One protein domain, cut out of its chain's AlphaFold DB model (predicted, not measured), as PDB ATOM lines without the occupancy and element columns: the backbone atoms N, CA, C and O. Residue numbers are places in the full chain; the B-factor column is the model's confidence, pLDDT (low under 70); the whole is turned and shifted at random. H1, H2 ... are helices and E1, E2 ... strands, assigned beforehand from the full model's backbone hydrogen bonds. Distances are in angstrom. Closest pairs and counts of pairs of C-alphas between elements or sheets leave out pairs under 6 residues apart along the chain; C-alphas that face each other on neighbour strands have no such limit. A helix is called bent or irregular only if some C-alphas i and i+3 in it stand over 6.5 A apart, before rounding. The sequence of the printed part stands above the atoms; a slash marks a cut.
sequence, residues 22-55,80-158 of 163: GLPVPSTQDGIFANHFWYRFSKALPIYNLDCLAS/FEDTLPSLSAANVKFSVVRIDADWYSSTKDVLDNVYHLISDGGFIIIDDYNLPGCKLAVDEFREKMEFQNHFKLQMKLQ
ATOM      1  N   GLY A  22     140.745 184.905  59.230       93.88
ATOM      2  CA  GLY A  22     140.077 184.124  58.193       93.88
ATOM      3  C   GLY A  22     140.069 182.620  58.474       93.88
ATOM      4  O   GLY A  22     140.392 182.154  59.574       93.88
ATOM      5  N   LEU A  23     139.674 181.866  57.454       93.38
ATOM      6  CA  LEU A  23     139.534 180.416  57.515       93.38
ATOM      7  C   LEU A  23     140.897 179.703  57.493       93.38
ATOM      8  O   LEU A  23     141.797 180.104  56.746       93.38
ATOM      9  N   PRO A  24     141.062 178.603  58.254       93.00
ATOM     10  CA  PRO A  24     142.212 177.736  58.071       93.00
ATOM     11  C   PRO A  24     142.101 176.992  56.733       93.00
ATOM     12  O   PRO A  24     141.040 176.929  56.108       93.00
ATOM     13  N   VAL A  25     143.214 176.412  56.280       92.81
ATOM     14  CA  VAL A  25     143.218 175.579  55.068       92.81
ATOM     15  C   VAL A  25     142.294 174.372  55.293       92.81
ATOM     16  O   VAL A  25     142.469 173.686  56.302       92.81
ATOM     17  N   PRO A  26     141.348 174.079  54.380       93.81
ATOM     18  CA  PRO A  26     140.475 172.922  54.519       93.81
ATOM     19  C   PRO A  26     141.283 171.620  54.486       93.81
ATOM     20  O   PRO A  26     142.275 171.479  53.770       93.81
ATOM     21  N   SER A  27     140.825 170.654  55.266       93.25
ATOM     22  CA  SER A  27     141.328 169.288  55.326       93.25
ATOM     23  C   SER A  27     140.663 168.402  54.272       93.25
ATOM     24  O   SER A  27     139.679 168.776  53.632       93.25
ATOM     25  N   THR A  28     141.139 167.166  54.113       93.38
ATOM     26  CA  THR A  28     140.498 166.187  53.218       93.38
ATOM     27  C   THR A  28     139.041 165.885  53.580       93.38
ATOM     28  O   THR A  28     138.253 165.540  52.700       93.38
ATOM     29  N   GLN A  29     138.673 166.044  54.852       96.56
ATOM     30  CA  GLN A  29     137.328 165.820  55.380       96.56
ATOM     31  C   GLN A  29     136.327 166.873  54.889       96.56
ATOM     32  O   GLN A  29     135.137 166.590  54.789       96.56
ATOM     33  N   ASP A  30     136.807 168.056  54.498       95.31
ATOM     34  CA  ASP A  30     135.979 169.156  53.987       95.31
ATOM     35  C   ASP A  30     135.526 168.937  52.534       95.31
ATOM     36  O   ASP A  30     134.737 169.699  51.973       95.31
ATOM     37  N   GLY A  31     135.990 167.848  51.919       90.88
ATOM     38  CA  GLY A  31     135.581 167.417  50.596       90.88
ATOM     39  C   GLY A  31     136.433 168.005  49.473       90.88
ATOM     40  O   GLY A  31     137.075 169.055  49.577       90.88
ATOM     41  N   ILE A  32     136.431 167.294  48.345       88.81
ATOM     42  CA  ILE A  32     137.288 167.593  47.189       88.81
ATOM     43  C   ILE A  32     136.994 168.986  46.621       88.81
ATOM     44  O   ILE A  32     137.915 169.668  46.181       88.81
ATOM     45  N   PHE A  33     135.730 169.420  46.638       88.00
ATOM     46  CA  PHE A  33     135.350 170.726  46.104       88.00
ATOM     47  C   PHE A  33     135.952 171.877  46.917       88.00
ATOM     48  O   PHE A  33     136.597 172.738  46.323       88.00
ATOM     49  N   ALA A  34     135.811 171.858  48.249       87.38
ATOM     50  CA  ALA A  34     136.386 172.874  49.132       87.38
ATOM     51  C   ALA A  34     137.911 172.951  48.962       87.38
ATOM     52  O   ALA A  34     138.460 174.022  48.717       87.38
ATOM     53  N   ASN A  35     138.582 171.796  48.958       90.75
ATOM     54  CA  ASN A  35     140.025 171.710  48.728       90.75
ATOM     55  C   ASN A  35     140.430 172.263  47.357       90.75
ATOM     56  O   ASN A  35     141.310 173.117  47.253       90.75
ATOM     57  N   HIS A  36     139.796 171.793  46.281       89.31
ATOM     58  CA  HIS A  36     140.153 172.214  44.930       89.31
ATOM     59  C   HIS A  36     139.900 173.708  44.723       89.31
ATOM     60  O   HIS A  36     140.740 174.376  44.126       89.31
ATOM     61  N   PHE A  37     138.792 174.240  45.247       89.00
ATOM     62  CA  PHE A  37     138.518 175.673  45.251       89.00
ATOM     63  C   PHE A  37     139.623 176.438  45.988       89.00
ATOM     64  O   PHE A  37     140.239 177.329  45.401       89.00
ATOM     65  N   TRP A  38     139.944 176.031  47.219       90.69
ATOM     66  CA  TRP A  38     140.957 176.683  48.043       90.69
ATOM     67  C   TRP A  38     142.325 176.730  47.359       90.69
ATOM     68  O   TRP A  38     142.917 177.795  47.195       90.69
ATOM     69  N   TYR A  39     142.821 175.588  46.878       89.62
ATOM     70  CA  TYR A  39     144.131 175.529  46.230       89.62
ATOM     71  C   TYR A  39     144.155 176.271  44.892       89.62
ATOM     72  O   TYR A  39     145.100 177.020  44.622       89.62
ATOM     73  N   ARG A  40     143.110 176.116  44.067       91.62
ATOM     74  CA  ARG A  40     143.020 176.757  42.747       91.62
ATOM     75  C   ARG A  40     142.938 178.277  42.846       91.62
ATOM     76  O   ARG A  40     143.504 178.962  41.993       91.62
ATOM     77  N   PHE A  41     142.251 178.794  43.861       89.44
ATOM     78  CA  PHE A  41     141.985 180.223  44.019       89.44
ATOM     79  C   PHE A  41     142.725 180.868  45.191       89.44
ATOM     80  O   PHE A  41     142.473 182.030  45.475       89.44
ATOM     81  N   SER A  42     143.692 180.188  45.810       88.12
ATOM     82  CA  SER A  42     144.455 180.660  46.984       88.12
ATOM     83  C   SER A  42     144.961 182.106  46.908       88.12
ATOM     84  O   SER A  42     144.915 182.826  47.897       88.12
ATOM     85  N   LYS A  43     145.409 182.576  45.735       88.12
ATOM     86  CA  LYS A  43     145.842 183.977  45.538       88.12
ATOM     87  C   LYS A  43     144.688 184.976  45.430       88.12
ATOM     88  O   LYS A  43     144.889 186.158  45.669       88.12
ATOM     89  N   ALA A  44     143.523 184.513  44.995       88.56
ATOM     90  CA  ALA A  44     142.327 185.321  44.807       88.56
ATOM     91  C   ALA A  44     141.475 185.400  46.081       88.56
ATOM     92  O   ALA A  44     140.796 186.406  46.252       88.56
ATOM     93  N   LEU A  45     141.526 184.397  46.973       87.75
ATOM     94  CA  LEU A  45     140.704 184.382  48.193       87.75
ATOM     95  C   LEU A  45     140.840 185.677  49.009       87.75
ATOM     96  O   LEU A  45     139.808 186.314  49.220       87.75
ATOM     97  N   PRO A  46     142.058 186.159  49.341       86.00
ATOM     98  CA  PRO A  46     142.197 187.368  50.154       86.00
ATOM     99  C   PRO A  46     141.845 188.643  49.380       86.00
ATOM    100  O   PRO A  46     141.451 189.644  49.962       86.00
ATOM    101  N   ILE A  47     141.979 188.633  48.047       87.69
ATOM    102  CA  ILE A  47     141.665 189.795  47.196       87.69
ATOM    103  C   ILE A  47     140.156 190.068  47.189       87.69
ATOM    104  O   ILE A  47     139.734 191.218  47.076       87.69
ATOM    105  N   TYR A  48     139.351 189.012  47.293       85.12
ATOM    106  CA  TYR A  48     137.894 189.080  47.237       85.12
ATOM    107  C   TYR A  48     137.222 188.784  48.589       85.12
ATOM    108  O   TYR A  48     136.011 188.584  48.609       85.12
ATOM    109  N   ASN A  49     137.980 188.747  49.697       84.81
ATOM    110  CA  ASN A  49     137.511 188.351  51.036       84.81
ATOM    111  C   ASN A  49     136.738 187.015  51.054       84.81
ATOM    112  O   ASN A  49     135.777 186.843  51.801       84.81
ATOM    113  N   LEU A  50     137.141 186.058  50.214       86.50
ATOM    114  CA  LEU A  50     136.555 184.712  50.168       86.50
ATOM    115  C   LEU A  50     137.214 183.748  51.167       86.50
ATOM    116  O   LEU A  50     136.852 182.579  51.220       86.50
ATOM    117  N   ASP A  51     138.191 184.230  51.932       84.44
ATOM    118  CA  ASP A  51     138.771 183.574  53.106       84.44
ATOM    119  C   ASP A  51     138.080 183.991  54.417       84.44
ATOM    120  O   ASP A  51     138.533 183.602  55.492       84.44
ATOM    121  N   CYS A  52     136.996 184.774  54.332       89.62
ATOM    122  CA  CYS A  52     136.209 185.260  55.467       89.62
ATOM    123  C   CYS A  52     137.024 186.052  56.505       89.62
ATOM    124  O   CYS A  52     136.668 186.091  57.681       89.62
ATOM    125  N   LEU A  53     138.114 186.706  56.092       93.12
ATOM    126  CA  LEU A  53     138.921 187.499  57.010       93.12
ATOM    127  C   LEU A  53     138.165 188.753  57.481       93.12
ATOM    128  O   LEU A  53     137.764 189.605  56.686       93.12
ATOM    129  N   ALA A  54     138.045 188.892  58.800       94.31
ATOM    130  CA  ALA A  54     137.641 190.118  59.475       94.31
ATOM    131  C   ALA A  54     138.551 190.345  60.685       94.31
ATOM    132  O   ALA A  54     138.669 189.473  61.549       94.31
ATOM    133  N   SER A  55     139.197 191.511  60.764       96.69
ATOM    134  CA  SER A  55     140.068 191.812  61.902       96.69
ATOM    135  C   SER A  55     139.248 192.039  63.175       96.69
ATOM    136  O   SER A  55     138.092 192.469  63.127       96.69
ATOM    137  N   PHE A  80     140.350 177.937  67.575       98.19
ATOM    138  CA  PHE A  80     139.443 177.313  68.539       98.19
ATOM    139  C   PHE A  80     140.160 176.318  69.460       98.19
ATOM    140  O   PHE A  80     139.910 176.334  70.666       98.19
ATOM    141  N   GLU A  81     141.092 175.528  68.917       96.94
ATOM    142  CA  GLU A  81     141.932 174.596  69.680       96.94
ATOM    143  C   GLU A  81     142.779 175.286  70.764       96.94
ATOM    144  O   GLU A  81     142.987 174.717  71.834       96.94
ATOM    145  N   ASP A  82     143.195 176.534  70.532       97.69
ATOM    146  CA  ASP A  82     144.025 177.301  71.466       97.69
ATOM    147  C   ASP A  82     143.191 178.045  72.518       97.69
ATOM    148  O   ASP A  82     143.594 178.205  73.674       97.69
ATOM    149  N   THR A  83     142.023 178.550  72.119       97.81
ATOM    150  CA  THR A  83     141.271 179.535  72.910       97.81
ATOM    151  C   THR A  83     140.150 178.912  73.735       97.81
ATOM    152  O   THR A  83     139.972 179.272  74.905       97.81
ATOM    153  N   LEU A  84     139.400 177.958  73.179       97.62
ATOM    154  CA  LEU A  84     138.226 177.378  73.836       97.62
ATOM    155  C   LEU A  84     138.533 176.524  75.079       97.62
ATOM    156  O   LEU A  84     137.716 176.579  76.006       97.62
ATOM    157  N   PRO A  85     139.684 175.823  75.211       97.19
ATOM    158  CA  PRO A  85     140.010 175.097  76.444       97.19
ATOM    159  C   PRO A  85     139.974 175.977  77.706       97.19
ATOM    160  O   PRO A  85     139.620 175.513  78.796       97.19
ATOM    161  N   SER A  86     140.270 177.276  77.568       96.44
ATOM    162  CA  SER A  86     140.224 178.240  78.675       96.44
ATOM    163  C   SER A  86     138.815 178.442  79.257       96.44
ATOM    164  O   SER A  86     138.678 178.708  80.454       96.44
ATOM    165  N   LEU A  87     137.753 178.243  78.462       96.00
ATOM    166  CA  LEU A  87     136.360 178.338  78.924       96.00
ATOM    167  C   LEU A  87     136.030 177.242  79.933       96.00
ATOM    168  O   LEU A  87     135.344 177.496  80.927       96.00
ATOM    169  N   SER A  88     136.551 176.038  79.691       88.94
ATOM    170  CA  SER A  88     136.392 174.912  80.604       88.94
ATOM    171  C   SER A  88     137.144 175.159  81.909       88.94
ATOM    172  O   SER A  88     136.591 174.923  82.982       88.94
ATOM    173  N   ALA A  89     138.367 175.699  81.842       89.94
ATOM    174  CA  ALA A  89     139.142 176.059  83.031       89.94
ATOM    175  C   ALA A  89     138.441 177.132  83.889       89.94
ATOM    176  O   ALA A  89     138.506 177.091  85.116       89.94
ATOM    177  N   ALA A  90     137.721 178.058  83.250       91.75
ATOM    178  CA  ALA A  90     136.931 179.091  83.914       91.75
ATOM    179  C   ALA A  90     135.511 178.638  84.329       91.75
ATOM    180  O   ALA A  90     134.764 179.438  84.893       91.75
ATOM    181  N   ASN A  91     135.128 177.380  84.062       91.25
ATOM    182  CA  ASN A  91     133.796 176.816  84.320       91.25
ATOM    183  C   ASN A  91     132.646 177.704  83.795       91.25
ATOM    184  O   ASN A  91     131.623 177.900  84.461       91.25
ATOM    185  N   VAL A  92     132.826 178.275  82.601       95.38
ATOM    186  CA  VAL A  92     131.797 179.091  81.946       95.38
ATOM    187  C   VAL A  92     130.613 178.203  81.564       95.38
ATOM    188  O   VAL A  92     130.791 177.060  81.152       95.38
ATOM    189  N   LYS A  93     129.391 178.729  81.692       96.62
ATOM    190  CA  LYS A  93     128.166 178.044  81.266       96.62
ATOM    191  C   LYS A  93     127.426 178.841  80.204       96.62
ATOM    192  O   LYS A  93     127.224 180.047  80.349       96.62
ATOM    193  N   PHE A  94     126.977 178.142  79.165       96.94
ATOM    194  CA  PHE A  94     126.271 178.726  78.032       96.94
ATOM    195  C   PHE A  94     124.819 178.258  77.982       96.94
ATOM    196  O   PHE A  94     124.512 177.088  78.197       96.94
ATOM    197  N   SER A  95     123.914 179.185  77.671       95.69
ATOM    198  CA  SER A  95     122.525 178.868  77.315       95.69
ATOM    199  C   SER A  95     122.360 178.614  75.817       95.69
ATOM    200  O   SER A  95     121.456 177.893  75.410       95.69
ATOM    201  N   VAL A  96     123.207 179.230  74.991       96.06
ATOM    202  CA  VAL A  96     123.229 179.063  73.535       96.06
ATOM    203  C   VAL A  96     124.680 179.118  73.071       96.06
ATOM    204  O   VAL A  96     125.401 180.034  73.464       96.06
ATOM    205  N   VAL A  97     125.072 178.184  72.210       97.06
ATOM    206  CA  VAL A  97     126.288 178.256  71.392       97.06
ATOM    207  C   VAL A  97     125.864 178.152  69.930       97.06
ATOM    208  O   VAL A  97     125.106 177.256  69.567       97.06
ATOM    209  N   ARG A  98     126.316 179.086  69.093       97.81
ATOM    210  CA  ARG A  98     126.165 179.001  67.636       97.81
ATOM    211  C   ARG A  98     127.535 178.696  67.049       97.81
ATOM    212  O   ARG A  98     128.469 179.441  67.322       97.81
ATOM    213  N   ILE A  99     127.619 177.610  66.295       97.69
ATOM    214  CA  ILE A  99     128.815 177.149  65.598       97.69
ATOM    215  C   ILE A  99     128.620 177.476  64.121       97.69
ATOM    216  O   ILE A  99     127.675 176.991  63.502       97.69
ATOM    217  N   ASP A 100     129.484 178.343  63.621       97.12
ATOM    218  CA  ASP A 100     129.543 178.872  62.257       97.12
ATOM    219  C   ASP A 100     131.044 178.940  61.967       97.12
ATOM    220  O   ASP A 100     131.744 179.807  62.490       97.12
ATOM    221  N   ALA A 101     131.559 177.838  61.432       95.81
ATOM    222  CA  ALA A 101     132.980 177.489  61.500       95.81
ATOM    223  C   ALA A 101     133.468 176.721  60.266       95.81
ATOM    224  O   ALA A 101     134.648 176.356  60.232       95.81
ATOM    225  N   ASP A 102     132.568 176.473  59.307       94.88
ATOM    226  CA  ASP A 102     132.734 175.827  58.006       94.88
ATOM    227  C   ASP A 102     133.349 174.416  58.021       94.88
ATOM    228  O   ASP A 102     132.748 173.430  57.583       94.88
ATOM    229  N   TRP A 103     134.585 174.314  58.501       96.38
ATOM    230  CA  TRP A 103     135.443 173.150  58.371       96.38
ATOM    231  C   TRP A 103     135.242 172.113  59.468       96.38
ATOM    232  O   TRP A 103     134.824 172.401  60.594       96.38
ATOM    233  N   TYR A 104     135.605 170.881  59.122       97.94
ATOM    234  CA  TYR A 104     135.587 169.709  59.982       97.94
ATOM    235  C   TYR A 104     136.372 169.947  61.274       97.94
ATOM    236  O   TYR A 104     135.816 169.785  62.359       97.94
ATOM    237  N   SER A 105     137.643 170.357  61.175       97.69
ATOM    238  CA  SER A 105     138.498 170.558  62.353       97.69
ATOM    239  C   SER A 105     137.948 171.660  63.248       97.69
ATOM    240  O   SER A 105     137.754 171.429  64.435       97.69
ATOM    241  N   SER A 106     137.577 172.804  62.666       97.88
ATOM    242  CA  SER A 106     136.997 173.930  63.399       97.88
ATOM    243  C   SER A 106     135.722 173.519  64.141       97.88
ATOM    244  O   SER A 106     135.614 173.719  65.348       97.88
ATOM    245  N   THR A 107     134.775 172.876  63.448       98.25
ATOM    246  CA  THR A 107     133.512 172.400  64.039       98.25
ATOM    247  C   THR A 107     133.767 171.403  65.167       98.25
ATOM    248  O   THR A 107     133.158 171.496  66.236       98.25
ATOM    249  N   LYS A 108     134.690 170.462  64.948       98.00
ATOM    250  CA  LYS A 108     135.074 169.454  65.933       98.00
ATOM    251  C   LYS A 108     135.701 170.090  67.176       98.00
ATOM    252  O   LYS A 108     135.301 169.742  68.285       98.00
ATOM    253  N   ASP A 109     136.632 171.026  67.006       98.00
ATOM    254  CA  ASP A 109     137.305 171.711  68.112       98.00
ATOM    255  C   ASP A 109     136.315 172.511  68.952       98.00
ATOM    256  O   ASP A 109     136.386 172.486  70.183       98.00
ATOM    257  N   VAL A 110     135.343 173.170  68.310       97.94
ATOM    258  CA  VAL A 110     134.263 173.838  69.037       97.94
ATOM    259  C   VAL A 110     133.451 172.821  69.840       97.94
ATOM    260  O   VAL A 110     133.335 172.975  71.056       97.94
ATOM    261  N   LEU A 111     132.931 171.766  69.203       97.19
ATOM    262  CA  LEU A 111     132.092 170.758  69.866       97.19
ATOM    263  C   LEU A 111     132.797 170.087  71.053       97.19
ATOM    264  O   LEU A 111     132.224 170.037  72.144       97.19
ATOM    265  N   ASP A 112     134.040 169.635  70.874       96.38
ATOM    266  CA  ASP A 112     134.816 168.961  71.922       96.38
ATOM    267  C   ASP A 112     135.091 169.874  73.135       96.38
ATOM    268  O   ASP A 112     135.217 169.371  74.253       96.38
ATOM    269  N   ASN A 113     135.148 171.201  72.953       96.62
ATOM    270  CA  ASN A 113     135.457 172.147  74.033       96.62
ATOM    271  C   ASN A 113     134.239 172.826  74.677       96.62
ATOM    272  O   ASN A 113     134.344 173.289  75.815       96.62
ATOM    273  N   VAL A 114     133.096 172.930  73.987       95.19
ATOM    274  CA  VAL A 114     131.943 173.707  74.492       95.19
ATOM    275  C   VAL A 114     130.733 172.862  74.854       95.19
ATOM    276  O   VAL A 114     129.865 173.342  75.586       95.19
ATOM    277  N   TYR A 115     130.650 171.617  74.384       94.50
ATOM    278  CA  TYR A 115     129.462 170.790  74.580       94.50
ATOM    279  C   TYR A 115     129.114 170.584  76.063       94.50
ATOM    280  O   TYR A 115     127.978 170.812  76.480       94.50
ATOM    281  N   HIS A 116     130.100 170.244  76.897       93.56
ATOM    282  CA  HIS A 116     129.927 170.058  78.347       93.56
ATOM    283  C   HIS A 116     129.695 171.367  79.122       93.56
ATOM    284  O   HIS A 116     129.415 171.357  80.328       93.56
ATOM    285  N   LEU A 117     129.819 172.513  78.450       95.62
ATOM    286  CA  LEU A 117     129.579 173.841  79.013       95.62
ATOM    287  C   LEU A 117     128.143 174.327  78.766       95.62
ATOM    288  O   LEU A 117     127.738 175.342  79.339       95.62
ATOM    289  N   ILE A 118     127.348 173.605  77.970       95.00
ATOM    290  CA  ILE A 118     125.926 173.904  77.780       95.00
ATOM    291  C   ILE A 118     125.152 173.615  79.072       95.00
ATOM    292  O   ILE A 118     125.307 172.572  79.702       95.00
ATOM    293  N   SER A 119     124.331 174.577  79.494       94.38
ATOM    294  CA  SER A 119     123.413 174.416  80.629       94.38
ATOM    295  C   SER A 119     122.234 173.523  80.250       94.38
ATOM    296  O   SER A 119     121.854 173.471  79.082       94.38
ATOM    297  N   ASP A 120     121.587 172.898  81.234       90.44
ATOM    298  CA  ASP A 120     120.353 172.145  80.992       90.44
ATOM    299  C   ASP A 120     119.302 173.001  80.264       90.44
ATOM    300  O   ASP A 120     118.993 174.124  80.668       90.44
ATOM    301  N   GLY A 121     118.760 172.465  79.166       90.19
ATOM    302  CA  GLY A 121     117.819 173.179  78.293       90.19
ATOM    303  C   GLY A 121     118.460 174.222  77.370       90.19
ATOM    304  O   GLY A 121     117.737 174.947  76.690       90.19
ATOM    305  N   GLY A 122     119.791 174.317  77.346       92.69
ATOM    306  CA  GLY A 122     120.529 175.130  76.391       92.69
ATOM    307  C   GLY A 122     120.585 174.513  74.992       92.69
ATOM    308  O   GLY A 122     120.249 173.348  74.786       92.69
ATOM    309  N   PHE A 123     121.022 175.318  74.023       92.62
ATOM    310  CA  PHE A 123     121.023 174.954  72.606       92.62
ATOM    311  C   PHE A 123     122.411 175.063  71.983       92.62
ATOM    312  O   PHE A 123     123.140 176.023  72.241       92.62
ATOM    313  N   ILE A 124     122.717 174.126  71.087       96.00
ATOM    314  CA  ILE A 124     123.785 174.269  70.097       96.00
ATOM    315  C   ILE A 124     123.124 174.407  68.726       96.00
ATOM    316  O   ILE A 124     122.284 173.589  68.344       96.00
ATOM    317  N   ILE A 125     123.487 175.464  68.007       95.94
ATOM    318  CA  ILE A 125     123.043 175.744  66.640       95.94
ATOM    319  C   ILE A 125     124.238 175.506  65.724       95.94
ATOM    320  O   ILE A 125     125.307 176.048  65.996       95.94
ATOM    321  N   ILE A 126     124.049 174.719  64.668       97.12
ATOM    322  CA  ILE A 126     125.063 174.483  63.635       97.12
ATOM    323  C   ILE A 126     124.611 175.197  62.371       97.12
ATOM    324  O   ILE A 126     123.543 174.871  61.851       97.12
ATOM    325  N   ASP A 127     125.401 176.159  61.910       96.38
ATOM    326  CA  ASP A 127     125.084 176.937  60.713       96.38
ATOM    327  C   ASP A 127     125.375 176.143  59.433       96.38
ATOM    328  O   ASP A 127     124.512 176.002  58.568       96.38
ATOM    329  N   ASP A 128     126.544 175.502  59.395       95.19
ATOM    330  CA  ASP A 128     127.130 174.941  58.174       95.19
ATOM    331  C   ASP A 128     126.864 173.445  57.987       95.19
ATOM    332  O   ASP A 128     127.633 172.739  57.339       95.19
ATOM    333  N   TYR A 129     125.781 172.902  58.550       94.31
ATOM    334  CA  TYR A 129     125.533 171.448  58.526       94.31
ATOM    335  C   TYR A 129     125.376 170.862  57.107       94.31
ATOM    336  O   TYR A 129     125.410 169.650  56.911       94.31
ATOM    337  N   ASN A 130     125.185 171.706  56.094       93.50
ATOM    338  CA  ASN A 130     125.177 171.302  54.690       93.50
ATOM    339  C   ASN A 130     126.591 171.129  54.093       93.50
ATOM    340  O   ASN A 130     126.717 170.528  53.024       93.50
ATOM    341  N   LEU A 131     127.641 171.621  54.755       94.25
ATOM    342  CA  LEU A 131     129.025 171.425  54.342       94.25
ATOM    343  C   LEU A 131     129.513 170.030  54.764       94.25
ATOM    344  O   LEU A 131     129.321 169.641  55.918       94.25
ATOM    345  N   PRO A 132     130.177 169.267  53.870       95.44
ATOM    346  CA  PRO A 132     130.588 167.893  54.163       95.44
ATOM    347  C   PRO A 132     131.439 167.749  55.430       95.44
ATOM    348  O   PRO A 132     131.194 166.841  56.223       95.44
ATOM    349  N   GLY A 133     132.399 168.657  55.637       96.31
ATOM    350  CA  GLY A 133     133.284 168.638  56.800       96.31
ATOM    351  C   GLY A 133     132.552 168.936  58.107       96.31
ATOM    352  O   GLY A 133     132.643 168.153  59.051       96.31
ATOM    353  N   CYS A 134     131.768 170.018  58.151       96.75
ATOM    354  CA  CYS A 134     130.938 170.350  59.310       96.75
ATOM    355  C   CYS A 134     129.961 169.215  59.654       96.75
ATOM    356  O   CYS A 134     129.901 168.771  60.803       96.75
ATOM    357  N   LYS A 135     129.249 168.682  58.649       96.25
ATOM    358  CA  LYS A 135     128.335 167.548  58.820       96.25
ATOM    359  C   LYS A 135     129.032 166.342  59.434       96.25
ATOM    360  O   LYS A 135     128.522 165.780  60.398       96.25
ATOM    361  N   LEU A 136     130.190 165.964  58.893       97.50
ATOM    362  CA  LEU A 136     130.959 164.828  59.389       97.50
ATOM    363  C   LEU A 136     131.378 165.030  60.850       97.50
ATOM    364  O   LEU A 136     131.154 164.142  61.667       97.50
ATOM    365  N   ALA A 137     131.915 166.203  61.202       97.88
ATOM    366  CA  ALA A 137     132.326 166.513  62.573       97.88
ATOM    367  C   ALA A 137     131.153 166.424  63.561       97.88
ATOM    368  O   ALA A 137     131.288 165.868  64.651       97.88
ATOM    369  N   VAL A 138     129.989 166.949  63.171       96.75
ATOM    370  CA  VAL A 138     128.764 166.871  63.973       96.75
ATOM    371  C   VAL A 138     128.291 165.429  64.127       96.75
ATOM    372  O   VAL A 138     127.963 165.018  65.239       96.75
ATOM    373  N   ASP A 139     128.232 164.669  63.035       96.06
ATOM    374  CA  ASP A 139     127.717 163.301  63.041       96.06
ATOM    375  C   ASP A 139     128.613 162.378  63.886       96.06
ATOM    376  O   ASP A 139     128.104 161.668  64.755       96.06
ATOM    377  N   GLU A 140     129.940 162.463  63.733       96.56
ATOM    378  CA  GLU A 140     130.900 161.710  64.554       96.56
ATOM    379  C   GLU A 140     130.828 162.102  66.034       96.56
ATOM    380  O   GLU A 140     130.866 161.246  66.923       96.56
ATOM    381  N   PHE A 141     130.695 163.401  66.325       95.50
ATOM    382  CA  PHE A 141     130.535 163.865  67.698       95.50
ATOM    383  C   PHE A 141     129.260 163.295  68.326       95.50
ATOM    384  O   PHE A 141     129.285 162.807  69.457       95.50
ATOM    385  N   ARG A 142     128.141 163.310  67.594       91.94
ATOM    386  CA  ARG A 142     126.874 162.737  68.060       91.94
ATOM    387  C   ARG A 142     126.988 161.239  68.310       91.94
ATOM    388  O   ARG A 142     126.567 160.795  69.374       91.94
ATOM    389  N   GLU A 143     127.584 160.486  67.391       93.19
ATOM    390  CA  GLU A 143     127.797 159.043  67.546       93.19
ATOM    391  C   GLU A 143     128.645 158.734  68.792       93.19
ATOM    392  O   GLU A 143     128.270 157.904  69.625       93.19
ATOM    393  N   LYS A 144     129.743 159.479  68.987       91.25
ATOM    394  CA  LYS A 144     130.589 159.405  70.188       91.25
ATOM    395  C   LYS A 144     129.788 159.657  71.470       91.25
ATOM    396  O   LYS A 144     129.978 158.939  72.451       91.25
ATOM    397  N   MET A 145     128.900 160.653  71.480       85.31
ATOM    398  CA  MET A 145     128.081 160.978  72.653       85.31
ATOM    399  C   MET A 145     126.969 159.949  72.906       85.31
ATOM    400  O   MET A 145     126.725 159.591  74.060       85.31
ATOM    401  N   GLU A 146     126.321 159.440  71.855       80.38
ATOM    402  CA  GLU A 146     125.299 158.388  71.949       80.38
ATOM    403  C   GLU A 146     125.879 157.091  72.527       80.38
ATOM    404  O   GLU A 146     125.244 156.450  73.368       80.38
ATOM    405  N   PHE A 147     127.122 156.755  72.168       71.44
ATOM    406  CA  PHE A 147     127.849 155.628  72.749       71.44
ATOM    407  C   PHE A 147     128.155 155.813  74.249       71.44
ATOM    408  O   PHE A 147     128.269 154.831  74.983       71.44
ATOM    409  N   GLN A 148     128.287 157.056  74.729       65.69
ATOM    410  CA  GLN A 148     128.755 157.354  76.086       65.69
ATOM    411  C   GLN A 148     127.654 157.459  77.157       65.69
ATOM    412  O   GLN A 148     127.983 157.224  78.320       65.69
ATOM    413  N   ASN A 149     126.395 157.789  76.816       48.47
ATOM    414  CA  ASN A 149     125.141 157.539  77.572       48.47
ATOM    415  C   ASN A 149     123.992 158.453  77.082       48.47
ATOM    416  O   ASN A 149     124.210 159.595  76.691       48.47
ATOM    417  N   HIS A 150     122.748 157.958  77.189       48.19
ATOM    418  CA  HIS A 150     121.484 158.616  76.806       48.19
ATOM    419  C   HIS A 150     121.376 160.088  77.270       48.19
ATOM    420  O   HIS A 150     121.092 160.326  78.445       48.19
ATOM    421  N   PHE A 151     121.490 161.080  76.372       48.41
ATOM    422  CA  PHE A 151     121.124 162.465  76.702       48.41
ATOM    423  C   PHE A 151     120.508 163.281  75.556       48.41
ATOM    424  O   PHE A 151     120.771 163.076  74.374       48.41
ATOM    425  N   LYS A 152     119.640 164.212  75.977       44.56
ATOM    426  CA  LYS A 152     118.781 165.104  75.187       44.56
ATOM    427  C   LYS A 152     119.602 166.140  74.422       44.56
ATOM    428  O   LYS A 152     119.971 167.169  74.979       44.56
ATOM    429  N   LEU A 153     119.800 165.909  73.133       48.38
ATOM    430  CA  LEU A 153     120.358 166.906  72.234       48.38
ATOM    431  C   LEU A 153     119.226 167.614  71.479       48.38
ATOM    432  O   LEU A 153     118.579 167.013  70.623       48.38
ATOM    433  N   GLN A 154     118.978 168.890  71.776       53.09
ATOM    434  CA  GLN A 154     118.200 169.755  70.884       53.09
ATOM    435  C   GLN A 154     119.170 170.541  70.002       53.09
ATOM    436  O   GLN A 154     119.481 171.699  70.265       53.09
ATOM    437  N   MET A 155     119.657 169.883  68.951       58.62
ATOM    438  CA  MET A 155     120.278 170.575  67.826       58.62
ATOM    439  C   MET A 155     119.183 170.999  66.859       58.62
ATOM    440  O   MET A 155     118.371 170.177  66.432       58.62
ATOM    441  N   LYS A 156     119.154 172.284  66.516       56.38
ATOM    442  CA  LYS A 156     118.374 172.763  65.377       56.38
ATOM    443  C   LYS A 156     119.308 172.833  64.181       56.38
ATOM    444  O   LYS A 156     120.243 173.625  64.188       56.38
ATOM    445  N   LEU A 157     119.042 171.986  63.195       55.44
ATOM    446  CA  LEU A 157     119.684 172.033  61.891       55.44
ATOM    447  C   LEU A 157     118.882 173.001  61.017       55.44
ATOM    448  O   LEU A 157     117.656 172.888  60.938       55.44
ATOM    449  N   GLN A 158     119.551 173.968  60.395       48.66
ATOM    450  CA  GLN A 158     118.941 174.765  59.333       48.66
ATOM    451  C   GLN A 158     119.079 173.993  58.019       48.66
ATOM    452  O   GLN A 158     120.086 174.077  57.327       48.66
TER     453      GLN A 158
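What this domain is: This is residues 22 to 55 and 80 to 158 of the 163 residues of an uncharacterized protein of Aeromonas caviae (UniProt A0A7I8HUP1). A small parallel sheet of three strands, E1, E2 and E3, has the helix H4 over one face; H5 packs on one side of H4, and the short helices H2 and H3 pack on the other. H1 and the unnamed residues 42 to 55 lie off one end of this body and make much of the length, while residues 146 to 151 stick out at the far end of H5. The printed part has 113 residues, with five named helices and three named strands in the order H1 H2 H3 E1 H4 E2 H5 E3; the sheet's order is E1 E2 E3, and the class is mixed, helices and strands. The whole is compact, with a radius of gyration of the C-alphas of 15.3 A, yet elongated, spanning 45 by 29 by 23 A.

Where its parts are: H1, residues 28 to 41, begins at C-alpha 28 (140.498, 166.187, 53.218) and is 16.8 A long; it is irregular, with C-alphas 29 and 32 8.4 A apart. After the cut come H2, residues 80 to 83, and H3, residues 85 to 89. E1, residues 94 to 99, is 12.8 A long. H4, residues 104 to 117, is 20.4 A long and irregular, with C-alphas 113 and 116 7.3 A apart. E2, residues 118 to 126, measures 14.2 A and bends by 119 degrees at residue 121. H5, residues 132 to 148, is 24.4 A long. E3, residues 155 to 157, ends at C-alpha 157 (119.684, 172.033, 61.891).

How they stand to each other: E1 and E2 are parallel at 13 degrees, with N 99 and O 125 2.8 A apart and N 123 and O 95 3.0 A apart, within hydrogen-bond range. E2 and E3 are parallel at 19 degrees, with no N and O within that range; C-alphas 124 and 155 face each other at 5.6 A. H4 is on the sheet at a height of 9.1 A, over E1 and along the strands, at 4 degrees to E1 on the local plane: two layers, helix and sheet. E1, H4, E2 and E2, H5, E3 are strand-helix-strand units, parallel neighbour strands joined through a helix, with right-handed crossovers. H4, the hub, touches H5 the same way at a steep tilt of 37 degrees, only just beyond shallow; their closest C-alphas, of Tyr 104 and Gly 133, are 4.1 A apart. H4 touches H2 with residues 106 to 110 alone, the closest C-alphas being those of Glu 81 and Asp 109, 5.7 A. H4 touches H3 with residues 113 to 117 alone, closest at Pro 85 and Asn 113, whose C-alphas are 5.9 A apart. H1 touches H5 with residues 29 to 31 alone, opposite ways at a shallow tilt of 20 degrees; the closest C-alphas, of Asp 30 and Gly 133, are 3.9 A apart. Every O i to N i+4 pair is within hydrogen-bond range in H3 and H5, against 7 of 10 in H1 and 8 of 10 in H4; H2 is too short for such a pair.

The domain as a whole: The two C-alphas farthest apart, of Ile 47 and His 150, are 47.5 A apart. Residues 56 to 79 are not printed, and C-alphas 55 and 80 are 16.0 A apart across this cut, in the link from H1 to H2. Of the links that are printed whole, none is long. Mean pLDDT of the printed part is 89.3; residues 148 to 158 are under 70.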